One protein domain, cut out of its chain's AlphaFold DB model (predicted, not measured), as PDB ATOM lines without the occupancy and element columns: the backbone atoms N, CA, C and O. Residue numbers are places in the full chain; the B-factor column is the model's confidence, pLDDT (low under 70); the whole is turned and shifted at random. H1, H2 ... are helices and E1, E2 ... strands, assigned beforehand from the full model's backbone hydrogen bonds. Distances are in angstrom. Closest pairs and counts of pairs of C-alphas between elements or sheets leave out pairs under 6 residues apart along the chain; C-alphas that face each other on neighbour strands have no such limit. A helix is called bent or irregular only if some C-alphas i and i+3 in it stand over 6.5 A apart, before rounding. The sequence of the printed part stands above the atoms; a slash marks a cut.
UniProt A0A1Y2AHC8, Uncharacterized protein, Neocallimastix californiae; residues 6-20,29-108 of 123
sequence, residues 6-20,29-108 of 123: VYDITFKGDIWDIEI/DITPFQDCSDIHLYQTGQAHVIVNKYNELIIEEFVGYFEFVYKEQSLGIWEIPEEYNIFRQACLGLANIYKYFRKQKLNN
ATOM      1  N   VAL A   6      43.633 109.110  46.197       80.75
ATOM      2  CA  VAL A   6      43.117 108.245  47.253       80.75
ATOM      3  C   VAL A   6      41.874 108.898  47.836       80.75
ATOM      4  O   VAL A   6      41.898 110.099  48.123       80.75
ATOM      5  N   TYR A   7      40.791 108.141  47.984       89.81
ATOM      6  CA  TYR A   7      39.573 108.614  48.637       89.81
ATOM      7  C   TYR A   7      38.769 107.461  49.238       89.81
ATOM      8  O   TYR A   7      38.895 106.312  48.816       89.81
ATOM      9  N   ASP A   8      37.917 107.796  50.206       91.31
ATOM     10  CA  ASP A   8      37.068 106.831  50.897       91.31
ATOM     11  C   ASP A   8      35.638 106.861  50.343       91.31
ATOM     12  O   ASP A   8      35.069 107.929  50.088       91.31
ATOM     13  N   ILE A   9      35.036 105.684  50.183       92.25
ATOM     14  CA  ILE A   9      33.633 105.509  49.788       92.25
ATOM     15  C   ILE A   9      32.883 104.857  50.946       92.25
ATOM     16  O   ILE A   9      33.355 103.888  51.529       92.25
ATOM     17  N   THR A  10      31.702 105.374  51.287       95.00
ATOM     18  CA  THR A  10      30.812 104.750  52.279       95.00
ATOM     19  C   THR A  10      29.636 104.085  51.580       95.00
ATOM     20  O   THR A  10      28.912 104.759  50.850       95.00
ATOM     21  N   PHE A  11      29.410 102.809  51.880       94.19
ATOM     22  CA  PHE A  11      28.290 102.017  51.377       94.19
ATOM     23  C   PHE A  11      27.239 101.799  52.464       94.19
ATOM     24  O   PHE A  11      27.580 101.589  53.635       94.19
ATOM     25  N   LYS A  12      25.955 101.847  52.095       94.56
ATOM     26  CA  LYS A  12      24.817 101.776  53.031       94.56
ATOM     27  C   LYS A  12      23.771 100.755  52.583       94.56
ATOM     28  O   LYS A  12      22.608 101.103  52.386       94.56
ATOM     29  N   GLY A  13      24.191  99.499  52.458       91.69
ATOM     30  CA  GLY A  13      23.348  98.427  51.932       91.69
ATOM     31  C   GLY A  13      23.196  98.537  50.421       91.69
ATOM     32  O   GLY A  13      22.119  98.288  49.887       91.69
ATOM     33  N   ASP A  14      24.258  98.964  49.743       93.88
ATOM     34  CA  ASP A  14      24.269  99.091  48.292       93.88
ATOM     35  C   ASP A  14      24.477  97.712  47.674       93.88
ATOM     36  O   ASP A  14      25.270  96.916  48.179       93.88
ATOM     37  N   ILE A  15      23.767  97.410  46.589       92.25
ATOM     38  CA  ILE A  15      24.021  96.172  45.855       92.25
ATOM     39  C   ILE A  15      25.431  96.235  45.265       92.25
ATOM     40  O   ILE A  15      25.806  97.226  44.634       92.25
ATOM     41  N   TRP A  16      26.220  95.190  45.486       90.56
ATOM     42  CA  TRP A  16      27.461  95.009  44.756       90.56
ATOM     43  C   TRP A  16      27.170  94.164  43.523       90.56
ATOM     44  O   TRP A  16      27.037  92.942  43.598       90.56
ATOM     45  N   ASP A  17      27.038  94.850  42.392       83.94
ATOM     46  CA  ASP A  17      27.021  94.208  41.084       83.94
ATOM     47  C   ASP A  17      28.472  93.905  40.702       83.94
ATOM     48  O   ASP A  17      29.263  94.824  40.505       83.94
ATOM     49  N   ILE A  18      28.855  92.629  40.733       83.56
ATOM     50  CA  ILE A  18      30.244  92.230  40.490       83.56
ATOM     51  C   ILE A  18      30.481  92.274  38.979       83.56
ATOM     52  O   ILE A  18      29.957  91.444  38.231       83.56
ATOM     53  N   GLU A  19      31.267  93.246  38.528       81.12
ATOM     54  CA  GLU A  19      31.522  93.508  37.113       81.12
ATOM     55  C   GLU A  19      32.753  92.755  36.590       81.12
ATOM     56  O   GLU A  19      33.570  92.233  37.348       81.12
ATOM     57  N   ILE A  20      32.933  92.724  35.260       77.50
ATOM     58  CA  ILE A  20      34.076  92.040  34.625       77.50
ATOM     59  C   ILE A  20      35.419  92.524  35.199       77.50
ATOM     60  O   ILE A  20      36.310  91.721  35.483       77.50
ATOM     61  N   ASP A  29      38.537  83.078  39.843       80.56
ATOM     62  CA  ASP A  29      37.460  82.276  39.255       80.56
ATOM     63  C   ASP A  29      36.089  82.888  39.573       80.56
ATOM     64  O   ASP A  29      35.694  83.005  40.734       80.56
ATOM     65  N   ILE A  30      35.365  83.246  38.515       84.44
ATOM     66  CA  ILE A  30      34.015  83.814  38.546       84.44
ATOM     67  C   ILE A  30      32.917  82.744  38.586       84.44
ATOM     68  O   ILE A  30      31.791  83.030  38.993       84.44
ATOM     69  N   THR A  31      33.216  81.507  38.183       86.81
ATOM     70  CA  THR A  31      32.212  80.456  37.947       86.81
ATOM     71  C   THR A  31      31.207  80.313  39.099       86.81
ATOM     72  O   THR A  31      30.010  80.231  38.828       86.81
ATOM     73  N   PRO A  32      31.618  80.329  40.387       84.75
ATOM     74  CA  PRO A  32      30.673  80.240  41.500       84.75
ATOM     75  C   PRO A  32      29.670  81.398  41.583       84.75
ATOM     76  O   PRO A  32      28.523  81.166  41.962       84.75
ATOM     77  N   PHE A  33      30.081  82.612  41.213       89.88
ATOM     78  CA  PHE A  33      29.235  83.806  41.195       89.88
ATOM     79  C   PHE A  33      28.239  83.759  40.036       89.88
ATOM     80  O   PHE A  33      27.047  83.944  40.256       89.88
ATOM     81  N   GLN A  34      28.691  83.405  38.829       89.38
ATOM     82  CA  GLN A  34      27.807  83.217  37.669       89.38
ATOM     83  C   GLN A  34      26.753  82.131  37.917       89.38
ATOM     84  O   GLN A  34      25.557  82.351  37.697       89.38
ATOM     85  N   ASP A  35      27.187  80.977  38.435       91.44
ATOM     86  CA  ASP A  35      26.306  79.850  38.736       91.44
ATOM     87  C   ASP A  35      25.299  80.180  39.844       91.44
ATOM     88  O   ASP A  35      24.255  79.535  39.901       91.44
ATOM     89  N   CYS A  36      25.574  81.159  40.713       93.69
ATOM     90  CA  CYS A  36      24.701  81.584  41.815       93.69
ATOM     91  C   CYS A  36      24.282  83.057  41.703       93.69
ATOM     92  O   CYS A  36      24.118  83.728  42.719       93.69
ATOM     93  N   SER A  37      24.089  83.546  40.476       91.56
ATOM     94  CA  SER A  37      23.646  84.919  40.179       91.56
ATOM     95  C   SER A  37      22.275  85.278  40.768       91.56
ATOM     96  O   SER A  37      21.916  86.446  40.847       91.56
ATOM     97  N   ASP A  38      21.512  84.285  41.223       93.50
ATOM     98  CA  ASP A  38      20.265  84.456  41.963       93.50
ATOM     99  C   ASP A  38      20.452  84.903  43.426       93.50
ATOM    100  O   ASP A  38      19.467  85.246  44.084       93.50
ATOM    101  N   ILE A  39      21.688  84.909  43.940       95.75
ATOM    102  CA  ILE A  39      22.043  85.429  45.265       95.75
ATOM    103  C   ILE A  39      22.622  86.833  45.106       95.75
ATOM    104  O   ILE A  39      23.725  87.003  44.585       95.75
ATOM    105  N   HIS A  40      21.887  87.830  45.592       95.56
ATOM    106  CA  HIS A  40      22.318  89.224  45.590       95.56
ATOM    107  C   HIS A  40      23.217  89.505  46.794       95.56
ATOM    108  O   HIS A  40      22.943  89.036  47.903       95.56
ATOM    109  N   LEU A  41      24.265  90.292  46.565       95.75
ATOM    110  CA  LEU A  41      25.228  90.708  47.573       95.75
ATOM    111  C   LEU A  41      25.038  92.196  47.862       95.75
ATOM    112  O   LEU A  41      25.126  93.014  46.949       95.75
ATOM    113  N   TYR A  42      24.789  92.554  49.116       96.81
ATOM    114  CA  TYR A  42      24.688  93.947  49.547       96.81
ATOM    115  C   TYR A  42      25.859  94.289  50.457       96.81
ATOM    116  O   TYR A  42      26.141  93.561  51.406       96.81
ATOM    117  N   GLN A  43      26.529  95.400  50.182       95.31
ATOM    118  CA  GLN A  43      27.693  95.864  50.925       95.31
ATOM    119  C   GLN A  43      27.340  97.039  51.835       95.31
ATOM    120  O   GLN A  43      26.646  97.983  51.449       95.31
ATOM    121  N   THR A  44      27.825  96.983  53.072       97.12
ATOM    122  CA  THR A  44      27.721  98.080  54.038       97.12
ATOM    123  C   THR A  44      29.062  98.248  54.724       97.12
ATOM    124  O   THR A  44      29.585  97.289  55.285       97.12
ATOM    125  N   GLY A  45      29.622  99.453  54.685       95.69
ATOM    126  CA  GLY A  45      30.967  99.681  55.198       95.69
ATOM    127  C   GLY A  45      31.664 100.874  54.569       95.69
ATOM    128  O   GLY A  45      31.030 101.750  53.977       95.69
ATOM    129  N   GLN A  46      32.982 100.897  54.710       96.00
ATOM    130  CA  GLN A  46      33.863 101.900  54.128       96.00
ATOM    131  C   GLN A  46      34.924 101.218  53.269       96.00
ATOM    132  O   GLN A  46      35.599 100.309  53.745       96.00
ATOM    133  N   ALA A  47      35.068 101.667  52.022       94.25
ATOM    134  CA  ALA A  47      36.160 101.281  51.138       94.25
ATOM    135  C   ALA A  47      37.215 102.375  51.074       94.25
ATOM    136  O   ALA A  47      36.878 103.541  50.857       94.25
ATOM    137  N   HIS A  48      38.474 101.964  51.142       94.25
ATOM    138  CA  HIS A  48      39.613 102.776  50.761       94.25
ATOM    139  C   HIS A  48      39.962 102.506  49.297       94.25
ATOM    140  O   HIS A  48      40.247 101.361  48.932       94.25
ATOM    141  N   VAL A  49      39.912 103.535  48.449       91.62
ATOM    142  CA  VAL A  49      40.046 103.388  46.993       91.62
ATOM    143  C   VAL A  49      41.236 104.177  46.470       91.62
ATOM    144  O   VAL A  49      41.402 105.361  46.773       91.62
ATOM    145  N   ILE A  50      42.024 103.533  45.612       90.56
ATOM    146  CA  ILE A  50      43.086 104.158  44.828       90.56
ATOM    147  C   ILE A  50      42.705 104.217  43.351       90.56
ATOM    148  O   ILE A  50      42.056 103.323  42.811       90.56
ATOM    149  N   VAL A  51      43.168 105.263  42.672       86.94
ATOM    150  CA  VAL A  51      43.118 105.350  41.209       86.94
ATOM    151  C   VAL A  51      44.463 104.912  40.645       86.94
ATOM    152  O   VAL A  51      45.494 105.533  40.926       86.94
ATOM    153  N   ASN A  52      44.472 103.847  39.846       81.69
ATOM    154  CA  ASN A  52      45.702 103.355  39.238       81.69
ATOM    155  C   ASN A  52      46.129 104.210  38.021       81.69
ATOM    156  O   ASN A  52      45.453 105.147  37.596       81.69
ATOM    157  N   LYS A  53      47.272 103.876  37.409       81.81
ATOM    158  CA  LYS A  53      47.817 104.609  36.244       81.81
ATOM    159  C   LYS A  53      46.959 104.537  34.969       81.81
ATOM    160  O   LYS A  53      47.217 105.299  34.042       81.81
ATOM    161  N   TYR A  54      46.000 103.616  34.907       81.81
ATOM    162  CA  TYR A  54      45.035 103.468  33.819       81.81
ATOM    163  C   TYR A  54      43.690 104.139  34.139       81.81
ATOM    164  O   TYR A  54      42.752 104.017  33.361       81.81
ATOM    165  N   ASN A  55      43.623 104.905  35.236       82.06
ATOM    166  CA  ASN A  55      42.421 105.583  35.713       82.06
ATOM    167  C   ASN A  55      41.300 104.615  36.144       82.06
ATOM    168  O   ASN A  55      40.122 104.961  36.080       82.06
ATOM    169  N   GLU A  56      41.678 103.416  36.585       83.69
ATOM    170  CA  GLU A  56      40.770 102.413  37.146       83.69
ATOM    171  C   GLU A  56      40.705 102.574  38.667       83.69
ATOM    172  O   GLU A  56      41.718 102.872  39.313       83.69
ATOM    173  N   LEU A  57      39.512 102.376  39.227       84.56
ATOM    174  CA  LEU A  57      39.274 102.415  40.666       84.56
ATOM    175  C   LEU A  57      39.588 101.051  41.272       84.56
ATOM    176  O   LEU A  57      38.991 100.050  40.883       84.56
ATOM    177  N   ILE A  58      40.510 101.020  42.228       88.44
ATOM    178  CA  ILE A  58      40.892  99.809  42.947       88.44
ATOM    179  C   ILE A  58      40.607 100.014  44.431       88.44
ATOM    180  O   ILE A  58      41.146 100.930  45.045       88.44
ATOM    181  N   ILE A  59      39.774  99.159  45.008       91.19
ATOM    182  CA  ILE A  59      39.542  99.074  46.444       91.19
ATOM    183  C   ILE A  59      40.736  98.329  47.052       91.19
ATOM    184  O   ILE A  59      40.977  97.161  46.741       91.19
ATOM    185  N   GLU A  60      41.499  99.005  47.906       91.69
ATOM    186  CA  GLU A  60      42.609  98.390  48.644       91.69
ATOM    187  C   GLU A  60      42.121  97.740  49.932       91.69
ATOM    188  O   GLU A  60      42.489  96.604  50.240       91.69
ATOM    189  N   GLU A  61      41.250  98.441  50.653       93.38
ATOM    190  CA  GLU A  61      40.685  97.989  51.917       93.38
ATOM    191  C   GLU A  61      39.176  98.187  51.927       93.38
ATOM    192  O   GLU A  61      38.655  99.149  51.362       93.38
ATOM    193  N   PHE A  62      38.472  97.287  52.602       93.94
ATOM    194  CA  PHE A  62      37.062  97.440  52.911       93.94
ATOM    195  C   PHE A  62      36.805  96.959  54.334       93.94
ATOM    196  O   PHE A  62      37.068  95.806  54.678       93.94
ATOM    197  N   VAL A  63      36.258  97.848  55.157       94.69
ATOM    198  CA  VAL A  63      35.828  97.543  56.521       94.69
ATOM    199  C   VAL A  63      34.311  97.565  56.547       94.69
ATOM    200  O   VAL A  63      33.692  98.599  56.282       94.69
ATOM    201  N   GLY A  64      33.701  96.429  56.868       95.06
ATOM    202  CA  GLY A  64      32.253  96.310  56.877       95.06
ATOM    203  C   GLY A  64      31.775  94.872  56.788       95.06
ATOM    204  O   GLY A  64      32.446  93.937  57.224       95.06
ATOM    205  N   TYR A  65      30.592  94.704  56.213       95.94
ATOM    206  CA  TYR A  65      29.958  93.406  56.056       95.94
ATOM    207  C   TYR A  65      29.243  93.278  54.715       95.94
ATOM    208  O   TYR A  65      28.879  94.271  54.073       95.94
ATOM    209  N   PHE A  66      28.996  92.027  54.342       96.19
ATOM    210  CA  PHE A  66      28.160  91.670  53.208       96.19
ATOM    211  C   PHE A  66      26.905  90.932  53.665       96.19
ATOM    212  O   PHE A  66      26.979  89.959  54.418       96.19
ATOM    213  N   GLU A  67      25.750  91.375  53.186       97.75
ATOM    214  CA  GLU A  67      24.487  90.657  53.320       97.75
ATOM    215  C   GLU A  67      24.197  89.863  52.041       97.75
ATOM    216  O   GLU A  67      24.308  90.382  50.930       97.75
ATOM    217  N   PHE A  68      23.793  88.605  52.207       97.31
ATOM    218  CA  PHE A  68      23.443  87.710  51.105       97.31
ATOM    219  C   PHE A  68      21.932  87.543  51.053       97.31
ATOM    220  O   PHE A  68      21.326  87.118  52.034       97.31
ATOM    221  N   VAL A  69      21.310  87.820  49.911       97.56
ATOM    222  CA  VAL A  69      19.849  87.797  49.759       97.56
ATOM    223  C   VAL A  69      19.449  86.883  48.609       97.56
ATOM    224  O   VAL A  69      19.962  86.997  47.501       97.56
ATOM    225  N   TYR A  70      18.485  85.998  48.852       97.00
ATOM    226  CA  TYR A  70      17.898  85.116  47.846       97.00
ATOM    227  C   TYR A  70      16.375  85.216  47.893       97.00
ATOM    228  O   TYR A  70      15.776  85.003  48.944       97.00
ATOM    229  N   LYS A  71      15.735  85.520  46.753       95.38
ATOM    230  CA  LYS A  71      14.268  85.696  46.653       95.38
ATOM    231  C   LYS A  71      13.702  86.620  47.740       95.38
ATOM    232  O   LYS A  71      12.772  86.246  48.448       95.38
ATOM    233  N   GLU A  72      14.305  87.800  47.880       92.94
ATOM    234  CA  GLU A  72      13.910  88.825  48.863       92.94
ATOM    235  C   GLU A  72      14.063  88.391  50.336       92.94
ATOM    236  O   GLU A  72      13.614  89.088  51.242       92.94
ATOM    237  N   GLN A  73      14.717  87.255  50.600       96.25
ATOM    238  CA  GLN A  73      15.000  86.768  51.945       96.25
ATOM    239  C   GLN A  73      16.497  86.827  52.221       96.25
ATOM    240  O   GLN A  73      17.303  86.284  51.461       96.25
ATOM    241  N   SER A  74      16.859  87.465  53.333       96.88
ATOM    242  CA  SER A  74      18.230  87.441  53.832       96.88
ATOM    243  C   SER A  74      18.624  86.006  54.189       96.88
ATOM    244  O   SER A  74      17.937  85.323  54.954       96.88
ATOM    245  N   LEU A  75      19.727  85.540  53.613       97.62
ATOM    246  CA  LEU A  75      20.408  84.298  53.975       97.62
ATOM    247  C   LEU A  75      21.338  84.497  55.179       97.62
ATOM    248  O   LEU A  75      21.779  83.507  55.767       97.62
ATOM    249  N   GLY A  76      21.630  85.752  55.529       97.19
ATOM    250  CA  GLY A  76      22.504  86.150  56.623       97.19
ATOM    251  C   GLY A  76      23.563  87.167  56.202       97.19
ATOM    252  O   GLY A  76      23.666  87.554  55.037       97.19
ATOM    253  N   ILE A  77      24.365  87.563  57.188       96.69
ATOM    254  CA  ILE A  77      25.454  88.529  57.053       96.69
ATOM    255  C   ILE A  77      26.789  87.817  57.289       96.69
ATOM    256  O   ILE A  77      26.893  86.965  58.173       96.69
ATOM    257  N   TRP A  78      27.802  88.184  56.510       95.44
ATOM    258  CA  TRP A  78      29.203  87.921  56.816       95.44
ATOM    259  C   TRP A  78      29.894  89.247  57.128       95.44
ATOM    260  O   TRP A  78      30.061  90.093  56.248       95.44
ATOM    261  N   GLU A  79      30.245  89.432  58.397       94.50
ATOM    262  CA  GLU A  79      31.122  90.515  58.836       94.50
ATOM    263  C   GLU A  79      32.557  90.141  58.477       94.50
ATOM    264  O   GLU A  79      32.999  89.030  58.770       94.50
ATOM    265  N   ILE A  80      33.266  91.048  57.810       90.81
ATOM    266  CA  ILE A  80      34.651  90.804  57.416       90.81
ATOM    267  C   ILE A  80      35.506  90.945  58.676       90.81
ATOM    268  O   ILE A  80      35.443  91.998  59.318       90.81
ATOM    269  N   PRO A  81      36.303  89.928  59.042       87.31
ATOM    270  CA  PRO A  81      37.196  90.047  60.186       87.31
ATOM    271  C   PRO A  81      38.185  91.203  59.994       87.31
ATOM    272  O   PRO A  81      38.645  91.450  58.877       87.31
ATOM    273  N   GLU A  82      38.517  91.912  61.074       85.38
ATOM    274  CA  GLU A  82      39.371  93.109  61.019       85.38
ATOM    275  C   GLU A  82      40.747  92.808  60.403       85.38
ATOM    276  O   GLU A  82      41.296  93.623  59.664       85.38
ATOM    277  N   GLU A  83      41.281  91.609  60.644       82.81
ATOM    278  CA  GLU A  83      42.540  91.117  60.083       82.81
ATOM    279  C   GLU A  83      42.500  90.831  58.571       82.81
ATOM    280  O   GLU A  83      43.553  90.616  57.970       82.81
ATOM    281  N   TYR A  84      41.310  90.838  57.959       82.06
ATOM    282  CA  TYR A  84      41.088  90.582  56.534       82.06
ATOM    283  C   TYR A  84      40.465  91.779  55.804       82.06
ATOM    284  O   TYR A  84      39.831  91.614  54.759       82.06
ATOM    285  N   ASN A  85      40.667  92.992  56.329       84.62
ATOM    286  CA  ASN A  85      40.178  94.229  55.722       84.62
ATOM    287  C   ASN A  85      40.831  94.549  54.366       84.62
ATOM    288  O   ASN A  85      40.260  95.318  53.596       84.62
ATOM    289  N   ILE A  86      41.984  93.947  54.035       90.81
ATOM    290  CA  ILE A  86      42.549  94.002  52.682       90.81
ATOM    291  C   ILE A  86      41.515  93.412  51.729       90.81
ATOM    292  O   ILE A  86      41.193  92.225  51.795       90.81
ATOM    293  N   PHE A  87      41.024  94.214  50.794       90.12
ATOM    294  CA  PHE A  87      39.839  93.864  50.017       90.12
ATOM    295  C   PHE A  87      40.015  92.582  49.208       90.12
ATOM    296  O   PHE A  87      39.120  91.747  49.141       90.12
ATOM    297  N   ARG A  88      41.222  92.350  48.683       88.44
ATOM    298  CA  ARG A  88      41.553  91.094  48.002       88.44
ATOM    299  C   ARG A  88      41.340  89.861  48.893       88.44
ATOM    300  O   ARG A  88      40.954  88.813  48.384       88.44
ATOM    301  N   GLN A  89      41.593  89.959  50.196       88.56
ATOM    302  CA  GLN A  89      41.322  88.880  51.149       88.56
ATOM    303  C   GLN A  89      39.816  88.737  51.395       88.56
ATOM    304  O   GLN A  89      39.301  87.624  51.308       88.56
ATOM    305  N   ALA A  90      39.087  89.844  51.566       89.44
ATOM    306  CA  ALA A  90      37.626  89.811  51.628       89.44
ATOM    307  C   ALA A  90      37.012  89.115  50.390       89.44
ATOM    308  O   ALA A  90      36.145  88.249  50.521       89.44
ATOM    309  N   CYS A  91      37.533  89.387  49.189       90.50
ATOM    310  CA  CYS A  91      37.134  88.720  47.948       90.50
ATOM    311  C   CYS A  91      37.427  87.209  47.946       90.50
ATOM    312  O   CYS A  91      36.621  86.429  47.436       90.50
ATOM    313  N   LEU A  92      38.534  86.752  48.542       88.12
ATOM    314  CA  LEU A  92      38.789  85.316  48.714       88.12
ATOM    315  C   LEU A  92      37.745  84.669  49.637       88.12
ATOM    316  O   LEU A  92      37.251  83.579  49.326       88.12
ATOM    317  N   GLY A  93      37.365  85.354  50.718       89.81
ATOM    318  CA  GLY A  93      36.282  84.926  51.601       89.81
ATOM    319  C   GLY A  93      34.951  84.798  50.853       89.81
ATOM    320  O   GLY A  93      34.321  83.737  50.883       89.81
ATOM    321  N   LEU A  94      34.585  85.813  50.061       91.88
ATOM    322  CA  LEU A  94      33.399  85.780  49.196       91.88
ATOM    323  C   LEU A  94      33.434  84.621  48.198       91.88
ATOM    324  O   LEU A  94      32.448  83.897  48.058       91.88
ATOM    325  N   ALA A  95      34.569  84.389  47.536       90.44
ATOM    326  CA  ALA A  95      34.710  83.284  46.592       90.44
ATOM    327  C   ALA A  95      34.484  81.924  47.272       90.44
ATOM    328  O   ALA A  95      33.857  81.033  46.691       90.44
ATOM    329  N   ASN A  96      34.951  81.750  48.510       90.19
ATOM    330  CA  ASN A  96      34.699  80.534  49.282       90.19
ATOM    331  C   ASN A  96      33.220  80.392  49.663       90.19
ATOM    332  O   ASN A  96      32.655  79.313  49.463       90.19
ATOM    333  N   ILE A  97      32.561  81.466  50.100       93.81
ATOM    334  CA  ILE A  97      31.114  81.472  50.378       93.81
ATOM    335  C   ILE A  97      30.322  81.063  49.125       93.81
ATOM    336  O   ILE A  97      29.496  80.145  49.170       93.81
ATOM    337  N   TYR A  98      30.624  81.658  47.969       93.50
ATOM    338  CA  TYR A  98      29.941  81.337  46.714       93.50
ATOM    339  C   TYR A  98      30.211  79.907  46.228       93.50
ATOM    340  O   TYR A  98      29.314  79.271  45.672       93.50
ATOM    341  N   LYS A  99      31.386  79.320  46.499       92.75
ATOM    342  CA  LYS A  99      31.620  77.881  46.251       92.75
ATOM    343  C   LYS A  99      30.671  76.999  47.068       92.75
ATOM    344  O   LYS A  99      30.197  75.981  46.550       92.75
ATOM    345  N   TYR A 100      30.358  77.370  48.312       94.00
ATOM    346  CA  TYR A 100      29.366  76.645  49.111       94.00
ATOM    347  C   TYR A 100      27.963  76.783  48.532       94.00
ATOM    348  O   TYR A 100      27.284  75.762  48.387       94.00
ATOM    349  N   PHE A 101      27.540  77.988  48.146       95.69
ATOM    350  CA  PHE A 101      26.257  78.174  47.467       95.69
ATOM    351  C   PHE A 101      26.176  77.350  46.186       95.69
ATOM    352  O   PHE A 101      25.231  76.583  46.009       95.69
ATOM    353  N   ARG A 102      27.219  77.378  45.354       95.00
ATOM    354  CA  ARG A 102      27.299  76.571  44.135       95.00
ATOM    355  C   ARG A 102      27.121  75.087  44.427       95.00
ATOM    356  O   ARG A 102      26.333  74.411  43.770       95.00
ATOM    357  N   LYS A 103      27.796  74.565  45.454       94.56
ATOM    358  CA  LYS A 103      27.634  73.170  45.881       94.56
ATOM    359  C   LYS A 103      26.204  72.880  46.338       94.56
ATOM    360  O   LYS A 103      25.694  71.799  46.053       94.56
ATOM    361  N   GLN A 104      25.554  73.798  47.046       95.38
ATOM    362  CA  GLN A 104      24.160  73.636  47.466       95.38
ATOM    363  C   GLN A 104      23.227  73.604  46.248       95.38
ATOM    364  O   GLN A 104      22.437  72.668  46.137       95.38
ATOM    365  N   LYS A 105      23.420  74.512  45.280       95.50
ATOM    366  CA  LYS A 105      22.686  74.550  44.006       95.50
ATOM    367  C   LYS A 105      22.825  73.248  43.219       95.50
ATOM    368  O   LYS A 105      21.824  72.611  42.910       95.50
ATOM    369  N   LEU A 106      24.059  72.802  42.971       95.25
ATOM    370  CA  LEU A 106      24.350  71.572  42.219       95.25
ATOM    371  C   LEU A 106      23.758  70.313  42.872       95.25
ATOM    372  O   LEU A 106      23.439  69.350  42.184       95.25
ATOM    373  N   ASN A 107      23.599  70.319  44.198       96.62
ATOM    374  CA  ASN A 107      22.998  69.218  44.949       96.62
ATOM    375  C   ASN A 107      21.498  69.413  45.235       96.62
ATOM    376  O   ASN A 107      20.945  68.658  46.035       96.62
ATOM    377  N   ASN A 108      20.846  70.418  44.636       95.44
ATOM    378  CA  ASN A 108      19.443  70.779  44.880       95.44
ATOM    379  C   ASN A 108      19.105  70.974  46.371       95.44
ATOM    380  O   ASN A 108      18.029  70.598  46.839       95.44
TER     381      ASN A 108
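Overview. This is residues 6 to 20 and 29 to 108 of the 123 residues of an uncharacterized protein of Neocallimastix californiae (UniProt A0A1Y2AHC8). A four-stranded antiparallel sheet, its strands E1, E2 and E3 sharply bent along their length, makes a curved wall, and the long helix H2 lies over one face of it, across the hollow of the bend and along the strands. The short helix H1 packs on H2, and no named helix covers the sheet's other face. The printed part has 95 residues, with two named helices and four named strands in the order E1, H1, E2, E3, E4, H2; the sheet's order is E1, E2, E3, E4, and the class is mixed, helices and strands. The whole is compact, with a radius of gyration of the C-alphas of 13.9 A, and elongated, spanning 44 by 25 by 24 A.

Along the chain. In the sheet, E1 is residues 6 to 15, 22.6 A long, and begins at C-alpha 6, (43.117, 108.245, 47.253). E2 is residues 39 to 51, 29.3 A, E3 residues 57 to 70, 28.4 A, and E4 residues 73 to 79, 17.9 A. E1 bends by 89 degrees at residue 12, E2 by 85 degrees at residue 45 and E3 by 99 degrees at residue 61. H2 is residues 87 to 106, 28.2 A, and ends at C-alpha 106, (24.350, 71.572, 42.219). H1 is residues 31 to 35, 6.0 A.

Arrangement. The sheet is twisted, with E1 and E4 as edge strands. E2, E3 and E4 form a meander, each strand the antiparallel neighbour of the one before; E2 and E3 are a hairpin, and so are E3 and E4. E1 and E2 are antiparallel at 171 degrees, with N 9 and O 47 2.9 A apart. Between E2 and E3, at 170 degrees, N 48 and O 61 are 2.8 A apart. Between E3 and E4, at 144 degrees, N 75 and O 68 are 2.7 A apart. E1 and E4 are apart. H2 is on the sheet at a height of 9.8 A, over E2 and E3, and runs along the strands, at 15 degrees to E2 on the local plane. The closest C-alphas of E3 and H2, those of Glu 61 and Phe 87, are 4.6 A apart. H1 is not on the sheet; it touches H2, with residues 95 to 102 of H2 alone, and the closest C-alphas, those of Pro 32 and Tyr 98, are 5.4 A apart. In H1 and H2 every O i to N i+4 pair is within hydrogen-bond range.

Size, cuts and confidence. The two C-alphas farthest apart, those of Lys 53 and Asn 108, are 45.0 A apart. Residues 21 to 28 are not printed, and C-alphas 20 and 29 are 11.3 A apart across this cut, which lies in the link from E1 to H1. Of the links that are printed whole, none is long. The mean pLDDT of the printed part is 91.3, and no printed residue is under 70.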